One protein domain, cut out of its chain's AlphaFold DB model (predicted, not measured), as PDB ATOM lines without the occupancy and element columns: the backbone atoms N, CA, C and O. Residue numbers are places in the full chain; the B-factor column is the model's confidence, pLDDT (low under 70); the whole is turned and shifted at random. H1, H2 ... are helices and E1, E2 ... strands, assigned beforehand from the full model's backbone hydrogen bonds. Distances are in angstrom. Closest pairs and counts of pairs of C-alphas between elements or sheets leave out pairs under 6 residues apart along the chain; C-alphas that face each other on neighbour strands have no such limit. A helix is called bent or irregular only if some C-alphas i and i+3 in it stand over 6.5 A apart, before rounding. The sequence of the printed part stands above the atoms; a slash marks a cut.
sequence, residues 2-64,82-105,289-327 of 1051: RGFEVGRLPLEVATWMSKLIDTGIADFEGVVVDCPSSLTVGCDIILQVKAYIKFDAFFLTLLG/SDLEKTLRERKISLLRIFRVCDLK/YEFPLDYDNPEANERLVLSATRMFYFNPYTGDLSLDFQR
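What this domain is: This is residues 2 to 64, 82 to 105 and 289 to 327 of the 1051 residues of the protein "DNA repair protein rad5" of Kalmanozyma brasiliensis (strain GHG001) (UniProt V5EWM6). A long hairpin of two strands, E1 and E2, reaches along the longest axis, with the loop of residues 35 to 45 at one end; near its other end helices H1 and H3 cross steeply. Past that same end of the hairpin, the short strand E3 pairs with two short unnamed stretches, residues 289 to 290 and 321 to 322, and H4 lies out on the opposite side of the hairpin from H1 and H3, where residues 295 to 300 stick out. The printed part has 126 residues, with four named helices and three named strands in the order H1, E1, E2, H2, H3, H4, E3; the sheet, E1 - E2, is antiparallel and the class is mixed, helices and strands. The whole is only just loose, close to compact, with a radius of gyration of the C-alphas of 17.1 A and spans of 56 by 44 by 29 A.

Where its parts are: H1, residues 11 to 22, is 16.1 A long and begins at C-alpha 11 (634.835, 380.691, 489.251). It is neither bent nor irregular, but only just: C-alphas 13 and 16 are 6.1 A apart. E1, residues 26 to 34, measures 24.4 A, and E2, residues 46 to 53, 22.6 A. H2, residues 55 to 58, follows. H3, residues 83 to 101, is 27.0 A long, from C-alpha 83 (639.496, 389.693, 510.159). H4, residues 298 to 306, is 12.7 A long. E3, residues 311 to 314, measures 10.0 A and ends at C-alpha 314 (636.647, 406.198, 495.336).

How they stand to each other: E1 and E2 form a hairpin, antiparallel at 160 degrees; N 29 and O 50, and N 50 and O 29, are within hydrogen-bond range at 2.8 A each. The closest C-alphas of H1 and E1 are those of Leu 20 and Ala 26, 5.5 A apart. H1 touches H3 with residues 16 to 20 alone, the closest C-alphas being those of Trp 16 and Ser 94 at 4.8 A. These two helices run opposite ways at a steep tilt of 61 degrees. H3 and E2 are only just apart, at 8.3 A. H2 touches no helix; its closest C-alpha to E1 is that of Ala 57, 7.9 A from that of Ala 26. H4 touches no helix and is apart from E3. E3 pairs with no named strand, but residues 289 to 290 pair antiparallel with its residues 311 to 312, and residues 321 to 322 with 313 to 314. Each O i to N i+4 pair is within hydrogen-bond range in H3 and H4, against 6 of 8 in H1; H2 is too short for such a pair.

The domain as a whole: The C-alphas farthest apart are those of Ser 38 and Arg 327, 55.9 A. Residues 65 to 81 and 106 to 288 are not printed; the gaps between C-alphas are 18.0 A and 6.6 A. The link from E1 to E2 is long, and residues 315 to 327 hold no named element. Mean pLDDT of the printed part is 76.1, with 35 residues under 70, among them 82 to 88 and 295 to 309.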
ATOM      1  N   ARG A   2     609.493 379.407 493.946       45.91
ATOM      2  CA  ARG A   2     610.745 378.742 494.340       45.91
ATOM      3  C   ARG A   2     611.676 378.847 493.134       45.91
ATOM      4  O   ARG A   2     611.337 378.301 492.088       45.91
ATOM      5  N   GLY A   3     612.741 379.636 493.253       67.12
ATOM      6  CA  GLY A   3     613.741 379.777 492.198       67.12
ATOM      7  C   GLY A   3     614.310 378.407 491.833       67.12
ATOM      8  O   GLY A   3     614.548 377.584 492.715       67.12
ATOM      9  N   PHE A   4     614.454 378.152 490.538       77.69
ATOM     10  CA  PHE A   4     615.108 376.962 490.006       77.69
ATOM     11  C   PHE A   4     616.541 377.350 489.626       77.69
ATOM     12  O   PHE A   4     616.732 378.357 488.947       77.69
ATOM     13  N   GLU A   5     617.538 376.602 490.102       81.88
ATOM     14  CA  GLU A   5     618.947 376.833 489.767       81.88
ATOM     15  C   GLU A   5     619.186 376.454 488.300       81.88
ATOM     16  O   GLU A   5     618.959 375.314 487.904       81.88
ATOM     17  N   VAL A   6     619.612 377.425 487.491       79.25
ATOM     18  CA  VAL A   6     619.783 377.252 486.037       79.25
ATOM     19  C   VAL A   6     621.224 376.869 485.671       79.25
ATOM     20  O   VAL A   6     621.442 376.187 484.674       79.25
ATOM     21  N   GLY A   7     622.213 377.267 486.476       81.19
ATOM     22  CA  GLY A   7     623.626 376.996 486.220       81.19
ATOM     23  C   GLY A   7     624.551 377.752 487.172       81.19
ATOM     24  O   GLY A   7     624.092 378.496 488.039       81.19
ATOM     25  N   ARG A   8     625.863 377.564 487.002       84.81
ATOM     26  CA  ARG A   8     626.911 378.208 487.811       84.81
ATOM     27  C   ARG A   8     627.703 379.196 486.963       84.81
ATOM     28  O   ARG A   8     628.015 378.904 485.813       84.81
ATOM     29  N   LEU A   9     628.054 380.339 487.546       86.38
ATOM     30  CA  LEU A   9     628.977 381.289 486.924       86.38
ATOM     31  C   LEU A   9     630.417 380.739 486.951       86.38
ATOM     32  O   LEU A   9     630.754 379.980 487.867       86.38
ATOM     33  N   PRO A  10     631.284 381.142 486.001       87.69
ATOM     34  CA  PRO A  10     632.712 380.846 486.058       87.69
ATOM     35  C   PRO A  10     633.326 381.285 487.390       87.69
ATOM     36  O   PRO A  10     632.979 382.347 487.915       87.69
ATOM     37  N   LEU A  11     634.259 380.486 487.918       83.12
ATOM     38  CA  LEU A  11     634.835 380.691 489.251       83.12
ATOM     39  C   LEU A  11     635.422 382.099 489.413       83.12
ATOM     40  O   LEU A  11     635.126 382.774 490.393       83.12
ATOM     41  N   GLU A  12     636.167 382.572 488.413       81.00
ATOM     42  CA  GLU A  12     636.792 383.899 488.419       81.00
ATOM     43  C   GLU A  12     635.793 385.039 488.626       81.00
ATOM     44  O   GLU A  12     636.107 386.010 489.315       81.00
ATOM     45  N   VAL A  13     634.594 384.912 488.050       84.06
ATOM     46  CA  VAL A  13     633.514 385.901 488.123       84.06
ATOM     47  C   VAL A  13     632.737 385.748 489.430       84.06
ATOM     48  O   VAL A  13     632.469 386.730 490.124       84.06
ATOM     49  N   ALA A  14     632.448 384.505 489.821       85.00
ATOM     50  CA  ALA A  14     631.714 384.191 491.038       85.00
ATOM     51  C   ALA A  14     632.431 384.683 492.309       85.00
ATOM     52  O   ALA A  14     631.767 385.210 493.197       85.00
ATOM     53  N   THR A  15     633.765 384.570 492.389       84.06
ATOM     54  CA  THR A  15     634.536 384.899 493.604       84.06
ATOM     55  C   THR A  15     634.393 386.353 494.054       84.06
ATOM     56  O   THR A  15     634.318 386.607 495.251       84.06
ATOM     57  N   TRP A  16     634.374 387.319 493.130       84.56
ATOM     58  CA  TRP A  16     634.236 388.736 493.499       84.56
ATOM     59  C   TRP A  16     632.774 389.193 493.512       84.56
ATOM     60  O   TRP A  16     632.409 390.026 494.341       84.56
ATOM     61  N   MET A  17     631.919 388.625 492.652       87.06
ATOM     62  CA  MET A  17     630.486 388.933 492.661       87.06
ATOM     63  C   MET A  17     629.821 388.471 493.957       87.06
ATOM     64  O   MET A  17     629.067 389.242 494.547       87.06
ATOM     65  N   SER A  18     630.133 387.264 494.448       86.75
ATOM     66  CA  SER A  18     629.561 386.760 495.703       86.75
ATOM     67  C   SER A  18     629.911 387.676 496.873       86.75
ATOM     68  O   SER A  18     629.042 388.028 497.656       86.75
ATOM     69  N   LYS A  19     631.153 388.167 496.931       84.06
ATOM     70  CA  LYS A  19     631.614 389.074 497.989       84.06
ATOM     71  C   LYS A  19     630.907 390.425 497.965       84.06
ATOM     72  O   LYS A  19     630.601 390.962 499.029       84.06
ATOM     73  N   LEU A  20     630.612 390.978 496.788       84.06
ATOM     74  CA  LEU A  20     629.843 392.227 496.675       84.06
ATOM     75  C   LEU A  20     628.376 392.053 497.088       84.06
ATOM     76  O   LEU A  20     627.803 392.977 497.668       84.06
ATOM     77  N   ILE A  21     627.803 390.874 496.833       85.56
ATOM     78  CA  ILE A  21     626.450 390.509 497.271       85.56
ATOM     79  C   ILE A  21     626.425 390.310 498.793       85.56
ATOM     80  O   ILE A  21     625.598 390.916 499.471       85.56
ATOM     81  N   ASP A  22     627.365 389.530 499.339       83.88
ATOM     82  CA  ASP A  22     627.464 389.212 500.771       83.88
ATOM     83  C   ASP A  22     627.677 390.468 501.626       83.88
ATOM     84  O   ASP A  22     627.140 390.588 502.727       83.88
ATOM     85  N   THR A  23     628.447 391.431 501.111       75.81
ATOM     86  CA  THR A  23     628.689 392.725 501.772       75.81
ATOM     87  C   THR A  23     627.566 393.739 501.550       75.81
ATOM     88  O   THR A  23     627.589 394.809 502.157       75.81
ATOM     89  N   GLY A  24     626.587 393.425 500.695       79.38
ATOM     90  CA  GLY A  24     625.462 394.303 500.387       79.38
ATOM     91  C   GLY A  24     625.858 395.589 499.659       79.38
ATOM     92  O   GLY A  24     625.153 396.585 499.774       79.38
ATOM     93  N   ILE A  25     626.979 395.598 498.934       82.06
ATOM     94  CA  ILE A  25     627.506 396.795 498.258       82.06
ATOM     95  C   ILE A  25     626.885 396.974 496.872       82.06
ATOM     96  O   ILE A  25     626.584 398.098 496.466       82.06
ATOM     97  N   ALA A  26     626.704 395.871 496.144       84.44
ATOM     98  CA  ALA A  26     626.175 395.886 494.787       84.44
ATOM     99  C   ALA A  26     625.087 394.826 494.598       84.44
ATOM    100  O   ALA A  26     625.171 393.734 495.160       84.44
ATOM    101  N   ASP A  27     624.094 395.157 493.779       88.31
ATOM    102  CA  ASP A  27     623.110 394.220 493.250       88.31
ATOM    103  C   ASP A  27     623.426 393.910 491.786       88.31
ATOM    104  O   ASP A  27     623.907 394.760 491.034       88.31
ATOM    105  N   PHE A  28     623.130 392.680 491.377       88.50
ATOM    106  CA  PHE A  28     623.344 392.214 490.013       88.50
ATOM    107  C   PHE A  28     622.023 391.748 489.413       88.50
ATOM    108  O   PHE A  28     621.313 390.936 490.007       88.50
ATOM    109  N   GLU A  29     621.717 392.233 488.217       86.94
ATOM    110  CA  GLU A  29     620.568 391.817 487.424       86.94
ATOM    111  C   GLU A  29     621.063 391.097 486.168       86.94
ATOM    112  O   GLU A  29     621.839 391.646 485.390       86.94
ATOM    113  N   GLY A  30     620.650 389.845 485.978       84.19
ATOM    114  CA  GLY A  30     621.030 389.039 484.819       84.19
ATOM    115  C   GLY A  30     619.889 388.931 483.817       84.19
ATOM    116  O   GLY A  30     618.820 388.426 484.155       84.19
ATOM    117  N   VAL A  31     620.133 389.337 482.573       83.81
ATOM    118  CA  VAL A  31     619.226 389.131 481.440       83.81
ATOM    119  C   VAL A  31     619.813 388.058 480.533       83.81
ATOM    120  O   VAL A  31     620.976 388.127 480.136       83.81
ATOM    121  N   VAL A  32     619.014 387.045 480.205       83.75
ATOM    122  CA  VAL A  32     619.419 385.994 479.267       83.75
ATOM    123  C   VAL A  32     619.407 386.570 477.855       83.75
ATOM    124  O   VAL A  32     618.355 386.980 477.370       83.75
ATOM    125  N   VAL A  33     620.573 386.604 477.212       83.81
ATOM    126  CA  VAL A  33     620.728 387.087 475.832       83.81
ATOM    127  C   VAL A  33     620.530 385.942 474.849       83.81
ATOM    128  O   VAL A  33     619.828 386.099 473.854       83.81
ATOM    129  N   ASP A  34     621.128 384.789 475.145       81.62
ATOM    130  CA  ASP A  34     621.032 383.596 474.312       81.62
ATOM    131  C   ASP A  34     621.011 382.339 475.188       81.62
ATOM    132  O   ASP A  34     621.758 382.223 476.165       81.62
ATOM    133  N   CYS A  35     620.113 381.415 474.855       81.88
ATOM    134  CA  CYS A  35     619.908 380.174 475.587       81.88
ATOM    135  C   CYS A  35     619.443 379.072 474.623       81.88
ATOM    136  O   CYS A  35     618.499 379.291 473.855       81.88
ATOM    137  N   PRO A  36     620.056 377.874 474.661       80.75
ATOM    138  CA  PRO A  36     619.635 376.763 473.820       80.75
ATOM    139  C   PRO A  36     618.182 376.351 474.100       80.75
ATOM    140  O   PRO A  36     617.708 376.362 475.235       80.75
ATOM    141  N   SER A  37     617.474 375.917 473.051       78.25
ATOM    142  CA  SER A  37     616.040 375.572 473.086       78.25
ATOM    143  C   SER A  37     615.669 374.442 474.058       78.25
ATOM    144  O   SER A  37     614.498 374.276 474.395       78.25
ATOM    145  N   SER A  38     616.650 373.656 474.504       80.25
ATOM    146  CA  SER A  38     616.514 372.657 475.563       80.25
ATOM    147  C   SER A  38     617.750 372.689 476.460       80.25
ATOM    148  O   SER A  38     618.859 372.473 475.973       80.25
ATOM    149  N   LEU A  39     617.557 372.920 477.760       78.06
ATOM    150  CA  LEU A  39     618.635 372.914 478.750       78.06
ATOM    151  C   LEU A  39     619.114 371.475 478.991       78.06
ATOM    152  O   LEU A  39     618.417 370.681 479.623       78.06
ATOM    153  N   THR A  40     620.299 371.138 478.482       80.06
ATOM    154  CA  THR A  40     621.006 369.888 478.808       80.06
ATOM    155  C   THR A  40     622.205 370.164 479.713       80.06
ATOM    156  O   THR A  40     622.700 371.288 479.786       80.06
ATOM    157  N   VAL A  41     622.669 369.149 480.445       80.69
ATOM    158  CA  VAL A  41     623.819 369.287 481.353       80.69
ATOM    159  C   VAL A  41     625.062 369.671 480.544       80.69
ATOM    160  O   VAL A  41     625.419 368.963 479.606       80.69
ATOM    161  N   GLY A  42     625.704 370.785 480.908       78.81
ATOM    162  CA  GLY A  42     626.883 371.318 480.212       78.81
ATOM    163  C   GLY A  42     626.584 372.322 479.093       78.81
ATOM    164  O   GLY A  42     627.486 372.643 478.330       78.81
ATOM    165  N   CYS A  43     625.345 372.807 478.965       83.25
ATOM    166  CA  CYS A  43     625.024 373.912 478.060       83.25
ATOM    167  C   CYS A  43     625.548 375.257 478.575       83.25
ATOM    168  O   CYS A  43     625.338 375.597 479.740       83.25
ATOM    169  N   ASP A  44     626.115 376.051 477.670       83.31
ATOM    170  CA  ASP A  44     626.483 377.439 477.934       83.31
ATOM    171  C   ASP A  44     625.272 378.363 477.744       83.31
ATOM    172  O   ASP A  44     624.501 378.220 476.791       83.31
ATOM    173  N   ILE A  45     625.100 379.314 478.664       86.31
ATOM    174  CA  ILE A  45     624.045 380.332 478.620       86.31
ATOM    175  C   ILE A  45     624.723 381.693 478.586       86.31
ATOM    176  O   ILE A  45     625.540 382.005 479.457       86.31
ATOM    177  N   ILE A  46     624.371 382.517 477.601       86.38
ATOM    178  CA  ILE A  46     624.913 383.868 477.492       86.38
ATOM    179  C   ILE A  46     624.029 384.803 478.310       86.38
ATOM    180  O   ILE A  46     622.854 385.020 478.000       86.38
ATOM    181  N   LEU A  47     624.616 385.364 479.365       87.12
ATOM    182  CA  LEU A  47     623.970 386.314 480.261       87.12
ATOM    183  C   LEU A  47     624.585 387.699 480.077       87.12
ATOM    184  O   LEU A  47     625.802 387.862 480.133       87.12
ATOM    185  N   GLN A  48     623.734 388.707 479.929       85.31
ATOM    186  CA  GLN A  48     624.108 390.094 480.141       85.31
ATOM    187  C   GLN A  48     623.827 390.435 481.600       85.31
ATOM    188  O   GLN A  48     622.679 390.417 482.037       85.31
ATOM    189  N   VAL A  49     624.877 390.735 482.358       86.00
ATOM    190  CA  VAL A  49     624.760 391.103 483.770       86.00
ATOM    191  C   VAL A  49     624.901 392.614 483.901       86.00
ATOM    192  O   VAL A  49     625.940 393.174 483.555       86.00
ATOM    193  N   LYS A  50     623.861 393.274 484.408       85.75
ATOM    194  CA  LYS A  50     623.896 394.671 484.840       85.75
ATOM    195  C   LYS A  50     624.247 394.713 486.321       85.75
ATOM    196  O   LYS A  50     623.661 393.986 487.119       85.75
ATOM    197  N   ALA A  51     625.221 395.539 486.684       86.25
ATOM    198  CA  ALA A  51     625.662 395.693 488.062       86.25
ATOM    199  C   ALA A  51     625.303 397.090 488.575       86.25
ATOM    200  O   ALA A  51     625.632 398.092 487.941       86.25
ATOM    201  N   TYR A  52     624.649 397.145 489.730       86.56
ATOM    202  CA  TYR A  52     624.179 398.367 490.368       86.56
ATOM    203  C   TYR A  52     624.852 398.516 491.727       86.56
ATOM    204  O   TYR A  52     624.733 397.641 492.581       86.56
ATOM    205  N   ILE A  53     625.550 399.626 491.958       86.00
ATOM    206  CA  ILE A  53     626.088 399.946 493.285       86.00
ATOM    207  C   ILE A  53     624.959 400.558 494.113       86.00
ATOM    208  O   ILE A  53     624.318 401.515 493.675       86.00
ATOM    209  N   LYS A  54     624.701 400.013 495.303       84.38
ATOM    210  CA  LYS A  54     623.644 400.522 496.185       84.38
ATOM    211  C   LYS A  54     623.987 401.913 496.697       84.38
ATOM    212  O   LYS A  54     625.139 402.200 497.006       84.38
ATOM    213  N   PHE A  55     622.964 402.746 496.872       80.00
ATOM    214  CA  PHE A  55     623.120 404.084 497.443       80.00
ATOM    215  C   PHE A  55     623.770 404.038 498.835       80.00
ATOM    216  O   PHE A  55     624.707 404.789 499.094       80.00
ATOM    217  N   ASP A  56     623.375 403.080 499.680       77.06
ATOM    218  CA  ASP A  56     623.936 402.894 501.026       77.06
ATOM    219  C   ASP A  56     625.458 402.680 501.015       77.06
ATOM    220  O   ASP A  56     626.153 403.109 501.939       77.06
ATOM    221  N   ALA A  57     626.010 402.084 499.952       79.88
ATOM    222  CA  ALA A  57     627.446 401.838 499.829       79.88
ATOM    223  C   ALA A  57     628.284 403.129 499.766       79.88
ATOM    224  O   ALA A  57     629.462 403.094 500.122       79.88
ATOM    225  N   PHE A  58     627.683 404.257 499.361       78.75
ATOM    226  CA  PHE A  58     628.324 405.578 499.312       78.75
ATOM    227  C   PHE A  58     628.298 406.333 500.652       78.75
ATOM    228  O   PHE A  58     628.990 407.337 500.800       78.75
ATOM    229  N   PHE A  59     627.515 405.862 501.628       67.44
ATOM    230  CA  PHE A  59     627.419 406.456 502.973       67.44
ATOM    231  C   PHE A  59     627.977 405.531 504.061       67.44
ATOM    232  O   PHE A  59     628.325 405.982 505.154       67.44
ATOM    233  N   LEU A  60     628.137 404.241 503.752       59.34
ATOM    234  CA  LEU A  60     628.819 403.242 504.572       59.34
ATOM    235  C   LEU A  60     630.335 403.491 504.609       59.34
ATOM    236  O   LEU A  60     631.126 402.762 504.005       59.34
ATOM    237  N   THR A  61     630.745 404.497 505.382       54.25
ATOM    238  CA  THR A  61     632.134 404.619 505.840       54.25
ATOM    239  C   THR A  61     632.331 403.597 506.958       54.25
ATOM    240  O   THR A  61     631.916 403.833 508.095       54.25
ATOM    241  N   LEU A  62     632.935 402.440 506.662       49.59
ATOM    242  CA  LEU A  62     633.139 401.374 507.663       49.59
ATOM    243  C   LEU A  62     633.953 401.868 508.874       49.59
ATOM    244  O   LEU A  62     633.711 401.437 509.999       49.59
ATOM    245  N   LEU A  63     634.845 402.836 508.652       44.38
ATOM    246  CA  LEU A  63     635.667 403.470 509.686       44.38
ATOM    247  C   LEU A  63     634.898 404.476 510.564       44.38
ATOM    248  O   LEU A  63     635.354 404.801 511.654       44.38
ATOM    249  N   GLY A  64     633.742 404.984 510.116       38.00
ATOM    250  CA  GLY A  64     633.002 406.034 510.826       38.00
ATOM    251  C   GLY A  64     632.163 405.536 512.007       38.00
ATOM    252  O   GLY A  64     631.933 406.293 512.945       38.00
ATOM    253  N   SER A  82     644.190 391.175 510.429       62.72
ATOM    254  CA  SER A  82     642.943 391.069 511.197       62.72
ATOM    255  C   SER A  82     641.758 390.662 510.309       62.72
ATOM    256  O   SER A  82     641.734 390.919 509.106       62.72
ATOM    257  N   ASP A  83     640.714 390.071 510.896       58.97
ATOM    258  CA  ASP A  83     639.496 389.693 510.159       58.97
ATOM    259  C   ASP A  83     638.803 390.910 509.508       58.97
ATOM    260  O   ASP A  83     638.198 390.814 508.433       58.97
ATOM    261  N   LEU A  84     638.957 392.088 510.122       58.22
ATOM    262  CA  LEU A  84     638.503 393.366 509.579       58.22
ATOM    263  C   LEU A  84     639.342 393.798 508.370       58.22
ATOM    264  O   LEU A  84     638.778 394.148 507.334       58.22
ATOM    265  N   GLU A  85     640.673 393.738 508.472       61.78
ATOM    266  CA  GLU A  85     641.578 394.025 507.352       61.78
ATOM    267  C   GLU A  85     641.312 393.086 506.173       61.78
ATOM    268  O   GLU A  85     641.213 393.544 505.033       61.78
ATOM    269  N   LYS A  86     641.083 391.799 506.451       67.75
ATOM    270  CA  LYS A  86     640.708 390.808 505.443       67.75
ATOM    271  C   LYS A  86     639.408 391.193 504.734       67.75
ATOM    272  O   LYS A  86     639.351 391.157 503.506       67.75
ATOM    273  N   THR A  87     638.391 391.623 505.481       68.56
ATOM    274  CA  THR A  87     637.099 392.058 504.920       68.56
ATOM    275  C   THR A  87     637.239 393.331 504.079       68.56
ATOM    276  O   THR A  87     636.702 393.404 502.972       68.56
ATOM    277  N   LEU A  88     637.995 394.326 504.556       66.38
ATOM    278  CA  LEU A  88     638.277 395.563 503.817       66.38
ATOM    279  C   LEU A  88     639.072 395.284 502.535       66.38
ATOM    280  O   LEU A  88     638.767 395.845 501.480       66.38
ATOM    281  N   ARG A  89     640.043 394.366 502.595       71.81
ATOM    282  CA  ARG A  89     640.812 393.913 501.436       71.81
ATOM    283  C   ARG A  89     639.919 393.213 500.416       71.81
ATOM    284  O   ARG A  89     639.967 393.563 499.238       71.81
ATOM    285  N   GLU A  90     639.091 392.262 500.845       73.12
ATOM    286  CA  GLU A  90     638.157 391.539 499.969       73.12
ATOM    287  C   GLU A  90     637.143 392.491 499.310       73.12
ATOM    288  O   GLU A  90     636.923 392.418 498.096       73.12
ATOM    289  N   ARG A  91     636.597 393.449 500.075       77.25
ATOM    290  CA  ARG A  91     635.733 394.530 499.571       77.25
ATOM    291  C   ARG A  91     636.440 395.355 498.496       77.25
ATOM    292  O   ARG A  91     635.916 395.515 497.393       77.25
ATOM    293  N   LYS A  92     637.636 395.861 498.802       77.12
ATOM    294  CA  LYS A  92     638.458 396.661 497.884       77.12
ATOM    295  C   LYS A  92     638.742 395.914 496.582       77.12
ATOM    296  O   LYS A  92     638.561 396.474 495.504       77.12
ATOM    297  N   ILE A  93     639.207 394.668 496.678       77.12
ATOM    298  CA  ILE A  93     639.565 393.851 495.514       77.12
ATOM    299  C   ILE A  93     638.343 393.645 494.615       77.12
ATOM    300  O   ILE A  93     638.445 393.775 493.394       77.12
ATOM    301  N   SER A  94     637.181 393.380 495.212       82.31
ATOM    302  CA  SER A  94     635.950 393.140 494.461       82.31
ATOM    303  C   SER A  94     635.440 394.409 493.763       82.31
ATOM    304  O   SER A  94     635.045 394.336 492.600       82.31
ATOM    305  N   LEU A  95     635.545 395.580 494.411       83.94
ATOM    306  CA  LEU A  95     635.234 396.888 493.810       83.94
ATOM    307  C   LEU A  95     636.193 397.271 492.665       83.94
ATOM    308  O   LEU A  95     635.775 397.790 491.633       83.94
ATOM    309  N   LEU A  96     637.483 396.966 492.795       81.81
ATOM    310  CA  LEU A  96     638.441 397.189 491.709       81.81
ATOM    311  C   LEU A  96     638.182 396.260 490.512       81.81
ATOM    312  O   LEU A  96     638.346 396.679 489.366       81.81
ATOM    313  N   ARG A  97     637.762 395.010 490.761       82.31
ATOM    314  CA  ARG A  97     637.409 394.055 489.699       82.31
ATOM    315  C   ARG A  97     636.168 394.497 488.921       82.31
ATOM    316  O   ARG A  97     636.232 394.506 487.695       82.31
ATOM    317  N   ILE A  98     635.095 394.930 489.588       85.38
ATOM    318  CA  ILE A  98     633.901 395.454 488.895       85.38
ATOM    319  C   ILE A  98     634.233 396.704 488.064       85.38
ATOM    320  O   ILE A  98     633.812 396.788 486.914       85.38
ATOM    321  N   PHE A  99     635.072 397.622 488.565       86.31
ATOM    322  CA  PHE A  99     635.504 398.792 487.786       86.31
ATOM    323  C   PHE A  99     636.297 398.407 486.536       86.31
ATOM    324  O   PHE A  99     636.090 398.999 485.480       86.31
ATOM    325  N   ARG A 100     637.157 397.382 486.623       81.00
ATOM    326  CA  ARG A 100     637.910 396.864 485.470       81.00
ATOM    327  C   ARG A 100     636.993 396.209 484.436       81.00
ATOM    328  O   ARG A 100     637.149 396.478 483.251       81.00
ATOM    329  N   VAL A 101     636.045 395.376 484.871       82.19
ATOM    330  CA  VAL A 101     635.095 394.688 483.976       82.19
ATOM    331  C   VAL A 101     634.182 395.688 483.257       82.19
ATOM    332  O   VAL A 101     633.861 395.490 482.089       82.19
ATOM    333  N   CYS A 102     633.815 396.787 483.920       80.81
ATOM    334  CA  CYS A 102     633.003 397.860 483.343       80.81
ATOM    335  C   CYS A 102     633.816 398.955 482.613       80.81
ATOM    336  O   CYS A 102     633.230 399.954 482.207       80.81
ATOM    337  N   ASP A 103     635.140 398.800 482.466       78.88
ATOM    338  CA  ASP A 103     636.080 399.789 481.894       78.88
ATOM    339  C   ASP A 103     635.975 401.209 482.498       78.88
ATOM    340  O   ASP A 103     636.166 402.224 481.822       78.88
ATOM    341  N   LEU A 104     635.695 401.299 483.803       81.69
ATOM    342  CA  LEU A 104     635.641 402.565 484.532       81.69
ATOM    343  C   LEU A 104     637.058 403.076 484.814       81.69
ATOM    344  O   LEU A 104     637.834 402.466 485.554       81.69
ATOM    345  N   LYS A 105     637.393 404.234 484.237       79.94
ATOM    346  CA  LYS A 105     638.689 404.906 484.412       79.94
ATOM    347  C   LYS A 105     638.530 406.167 485.271       79.94
ATOM    348  O   LYS A 105     637.531 406.867 485.122       79.94
ATOM    349  N   TYR A 289     635.824 409.435 489.734       84.12
ATOM    350  CA  TYR A 289     635.255 408.590 488.693       84.12
ATOM    351  C   TYR A 289     633.936 409.191 488.207       84.12
ATOM    352  O   TYR A 289     633.204 409.832 488.961       84.12
ATOM    353  N   GLU A 290     633.618 408.946 486.941       83.69
ATOM    354  CA  GLU A 290     632.362 409.370 486.331       83.69
ATOM    355  C   GLU A 290     631.375 408.199 486.282       83.69
ATOM    356  O   GLU A 290     631.761 407.072 485.952       83.69
ATOM    357  N   PHE A 291     630.102 408.447 486.607       83.50
ATOM    358  CA  PHE A 291     629.068 407.427 486.436       83.50
ATOM    359  C   PHE A 291     628.837 407.128 484.943       83.50
ATOM    360  O   PHE A 291     628.702 408.061 484.147       83.50
ATOM    361  N   PRO A 292     628.759 405.847 484.544       78.38
ATOM    362  CA  PRO A 292     628.454 405.488 483.166       78.38
ATOM    363  C   PRO A 292     627.013 405.886 482.811       78.38
ATOM    364  O   PRO A 292     626.109 405.786 483.639       78.38
ATOM    365  N   LEU A 293     626.800 406.325 481.569       72.75
ATOM    366  CA  LEU A 293     625.469 406.644 481.048       72.75
ATOM    367  C   LEU A 293     624.696 405.351 480.748       72.75
ATOM    368  O   LEU A 293     625.230 404.435 480.119       72.75
ATOM    369  N   ASP A 294     623.432 405.291 481.161       71.31
ATOM    370  CA  ASP A 294     622.534 404.166 480.900       71.31
ATOM    371  C   ASP A 294     621.849 404.339 479.539       71.31
ATOM    372  O   ASP A 294     620.885 405.095 479.396       71.31
ATOM    373  N   TYR A 295     622.349 403.662 478.505       64.31
ATOM    374  CA  TYR A 295     621.801 403.757 477.147       64.31
ATOM    375  C   TYR A 295     620.340 403.288 477.037       64.31
ATOM    376  O   TYR A 295     619.640 403.731 476.124       64.31
ATOM    377  N   ASP A 296     619.867 402.455 477.970       64.12
ATOM    378  CA  ASP A 296     618.493 401.943 477.981       64.12
ATOM    379  C   ASP A 296     617.507 402.918 478.656       64.12
ATOM    380  O   ASP A 296     616.292 402.759 478.516       64.12
ATOM    381  N   ASN A 297     618.002 403.952 479.354       69.88
ATOM    382  CA  ASN A 297     617.181 404.944 480.053       69.88
ATOM    383  C   ASN A 297     617.656 406.399 479.818       69.88
ATOM    384  O   ASN A 297     618.326 407.002 480.665       69.88
ATOM    385  N   PRO A 298     617.268 407.018 478.684       66.25
ATOM    386  CA  PRO A 298     617.694 408.371 478.319       66.25
ATOM    387  C   PRO A 298     617.269 409.461 479.317       66.25
ATOM    388  O   PRO A 298     617.998 410.433 479.509       66.25
ATOM    389  N   GLU A 299     616.124 409.295 479.988       64.38
ATOM    390  CA  GLU A 299     615.615 410.262 480.975       64.38
ATOM    391  C   GLU A 299     616.455 410.276 482.264       64.38
ATOM    392  O   GLU A 299     616.634 411.326 482.887       64.38
ATOM    393  N   ALA A 300     616.995 409.121 482.669       64.06
ATOM    394  CA  ALA A 300     617.904 409.031 483.810       64.06
ATOM    395  C   ALA A 300     619.244 409.725 483.518       64.06
ATOM    396  O   ALA A 300     619.773 410.429 484.379       64.06
ATOM    397  N   ASN A 301     619.741 409.605 482.282       67.25
ATOM    398  CA  ASN A 301     620.965 410.276 481.841       67.25
ATOM    399  C   ASN A 301     620.825 411.798 481.851       67.25
ATOM    400  O   ASN A 301     621.732 412.494 482.298       67.25
ATOM    401  N   GLU A 302     619.684 412.328 481.407       60.12
ATOM    402  CA  GLU A 302     619.437 413.773 481.406       60.12
ATOM    403  C   GLU A 302     619.419 414.340 482.837       60.12
ATOM    404  O   GLU A 302     620.013 415.384 483.105       60.12
ATOM    405  N   ARG A 303     618.842 413.604 483.798       62.09
ATOM    406  CA  ARG A 303     618.866 413.974 485.226       62.09
ATOM    407  C   ARG A 303     620.260 413.897 485.849       62.09
ATOM    408  O   ARG A 303     620.582 414.741 486.681       62.09
ATOM    409  N   LEU A 304     621.075 412.919 485.455       62.41
ATOM    410  CA  LEU A 304     622.437 412.727 485.965       62.41
ATOM    411  C   LEU A 304     623.424 413.760 485.399       62.41
ATOM    412  O   LEU A 304     624.320 414.219 486.100       62.41
ATOM    413  N   VAL A 305     623.230 414.190 484.149       60.69
ATOM    414  CA  VAL A 305     624.016 415.270 483.526       60.69
ATOM    415  C   VAL A 305     623.690 416.639 484.140       60.69
ATOM    416  O   VAL A 305     624.557 417.511 484.185       60.69
ATOM    417  N   LEU A 306     622.461 416.826 484.633       56.97
ATOM    418  CA  LEU A 306     622.000 418.054 485.288       56.97
ATOM    419  C   LEU A 306     622.251 418.082 486.809       56.97
ATOM    420  O   LEU A 306     622.072 419.135 487.424       56.97
ATOM    421  N   SER A 307     622.644 416.964 487.431       59.16
ATOM    422  CA  SER A 307     622.884 416.893 488.876       59.16
ATOM    423  C   SER A 307     624.328 417.247 489.247       59.16
ATOM    424  O   SER A 307     625.281 416.991 488.514       59.16
ATOM    425  N   ALA A 308     624.514 417.791 490.454       57.66
ATOM    426  CA  ALA A 308     625.839 418.039 491.033       57.66
ATOM    427  C   ALA A 308     626.621 416.742 491.363       57.66
ATOM    428  O   ALA A 308     627.779 416.809 491.760       57.66
ATOM    429  N   THR A 309     625.995 415.572 491.194       65.00
ATOM    430  CA  THR A 309     626.489 414.236 491.575       65.00
ATOM    431  C   THR A 309     626.905 413.375 490.376       65.00
ATOM    432  O   THR A 309     626.933 412.150 490.472       65.00
ATOM    433  N   ARG A 310     627.232 413.991 489.231       74.50
ATOM    434  CA  ARG A 310     627.741 413.286 488.036       74.50
ATOM    435  C   ARG A 310     629.004 412.458 488.316       74.50
ATOM    436  O   ARG A 310     629.234 411.438 487.669       74.50
ATOM    437  N   MET A 311     629.814 412.917 489.264       81.62
ATOM    438  CA  MET A 311     631.044 412.257 489.685       81.62
ATOM    439  C   MET A 311     630.841 411.553 491.022       81.62
ATOM    440  O   MET A 311     630.097 412.030 491.879       81.62
ATOM    441  N   PHE A 312     631.565 410.458 491.217       86.75
ATOM    442  CA  PHE A 312     631.755 409.838 492.520       86.75
ATOM    443  C   PHE A 312     633.243 409.692 492.825       86.75
ATOM    444  O   PHE A 312     634.092 409.658 491.937       86.75
ATOM    445  N   TYR A 313     633.562 409.597 494.107       85.62
ATOM    446  CA  TYR A 313     634.924 409.497 494.600       85.62
ATOM    447  C   TYR A 313     635.137 408.117 495.193       85.62
ATOM    448  O   TYR A 313     634.312 407.611 495.954       85.62
ATOM    449  N   PHE A 314     636.266 407.512 494.851       83.88
ATOM    450  CA  PHE A 314     636.647 406.198 495.336       83.88
ATOM    451  C   PHE A 314     638.029 406.254 495.968       83.88
ATOM    452  O   PHE A 314     638.968 406.829 495.412       83.88
ATOM    453  N   ASN A 315     638.155 405.620 497.129       76.81
ATOM    454  CA  ASN A 315     639.436 405.399 497.771       76.81
ATOM    455  C   ASN A 315     639.919 403.967 497.463       76.81
ATOM    456  O   ASN A 315     639.429 403.013 498.078       76.81
ATOM    457  N   PRO A 316     640.915 403.781 496.572       68.75
ATOM    458  CA  PRO A 316     641.439 402.465 496.201       68.75
ATOM    459  C   PRO A 316     642.148 401.714 497.335       68.75
ATOM    460  O   PRO A 316     642.668 400.622 497.106       68.75
ATOM    461  N   TYR A 317     642.195 402.258 498.551       62.34
ATOM    462  CA  TYR A 317     642.834 401.632 499.705       62.34
ATOM    463  C   TYR A 317     641.845 401.186 500.770       62.34
ATOM    464  O   TYR A 317     641.973 400.055 501.228       62.34
ATOM    465  N   THR A 318     640.851 402.007 501.110       64.12
ATOM    466  CA  THR A 318     639.781 401.593 502.034       64.12
ATOM    467  C   THR A 318     638.649 400.847 501.350       64.12
ATOM    468  O   THR A 318     637.921 400.105 502.003       64.12
ATOM    469  N   GLY A 319     638.477 401.042 500.040       70.56
ATOM    470  CA  GLY A 319     637.259 400.616 499.361       70.56
ATOM    471  C   GLY A 319     636.046 401.486 499.716       70.56
ATOM    472  O   GLY A 319     634.910 401.044 499.515       70.56
ATOM    473  N   ASP A 320     636.270 402.690 500.259       76.62
ATOM    474  CA  ASP A 320     635.208 403.662 500.518       76.62
ATOM    475  C   ASP A 320     634.783 404.354 499.224       76.62
ATOM    476  O   ASP A 320     635.601 404.676 498.352       76.62
ATOM    477  N   LEU A 321     633.481 404.595 499.137       82.31
ATOM    478  CA  LEU A 321     632.832 405.342 498.076       82.31
ATOM    479  C   LEU A 321     632.210 406.583 498.703       82.31
ATOM    480  O   LEU A 321     631.683 406.516 499.809       82.31
ATOM    481  N   SER A 322     632.273 407.709 498.007       81.19
ATOM    482  CA  SER A 322     631.609 408.934 498.433       81.19
ATOM    483  C   SER A 322     631.050 409.672 497.228       81.19
ATOM    484  O   SER A 322     631.670 409.696 496.165       81.19
ATOM    485  N   LEU A 323     629.877 410.277 497.393       80.25
ATOM    486  CA  LEU A 323     629.310 411.209 496.415       80.25
ATOM    487  C   LEU A 323     629.817 412.643 496.641       80.25
ATOM    488  O   LEU A 323     629.753 413.471 495.736       80.25
ATOM    489  N   ASP A 324     630.370 412.921 497.824       76.19
ATOM    490  CA  ASP A 324     630.879 414.234 498.200       76.19
ATOM    491  C   ASP A 324     632.361 414.372 497.852       76.19
ATOM    492  O   ASP A 324     633.162 413.461 498.076       76.19
ATOM    493  N   PHE A 325     632.748 415.551 497.353       75.00
ATOM    494  CA  PHE A 325     634.141 415.850 497.024       75.00
ATOM    495  C   PHE A 325     635.037 415.732 498.261       75.00
ATOM    496  O   PHE A 325     634.973 416.542 499.192       75.00
ATOM    497  N   GLN A 326     635.925 414.738 498.234       68.56
ATOM    498  CA  GLN A 326     636.841 414.437 499.328       68.56
ATOM    499  C   GLN A 326     638.017 415.410 499.320       68.56
ATOM    500  O   GLN A 326     639.044 415.214 498.662       68.56
ATOM    501  N   ARG A 327     637.849 416.503 500.065       64.38
ATOM    502  CA  ARG A 327     638.864 417.548 500.220       64.38
ATOM    503  C   ARG A 327     640.102 416.967 500.897       64.38
ATOM    504  O   ARG A 327     639.998 416.247 501.890       64.38
TER     505      ARG A 327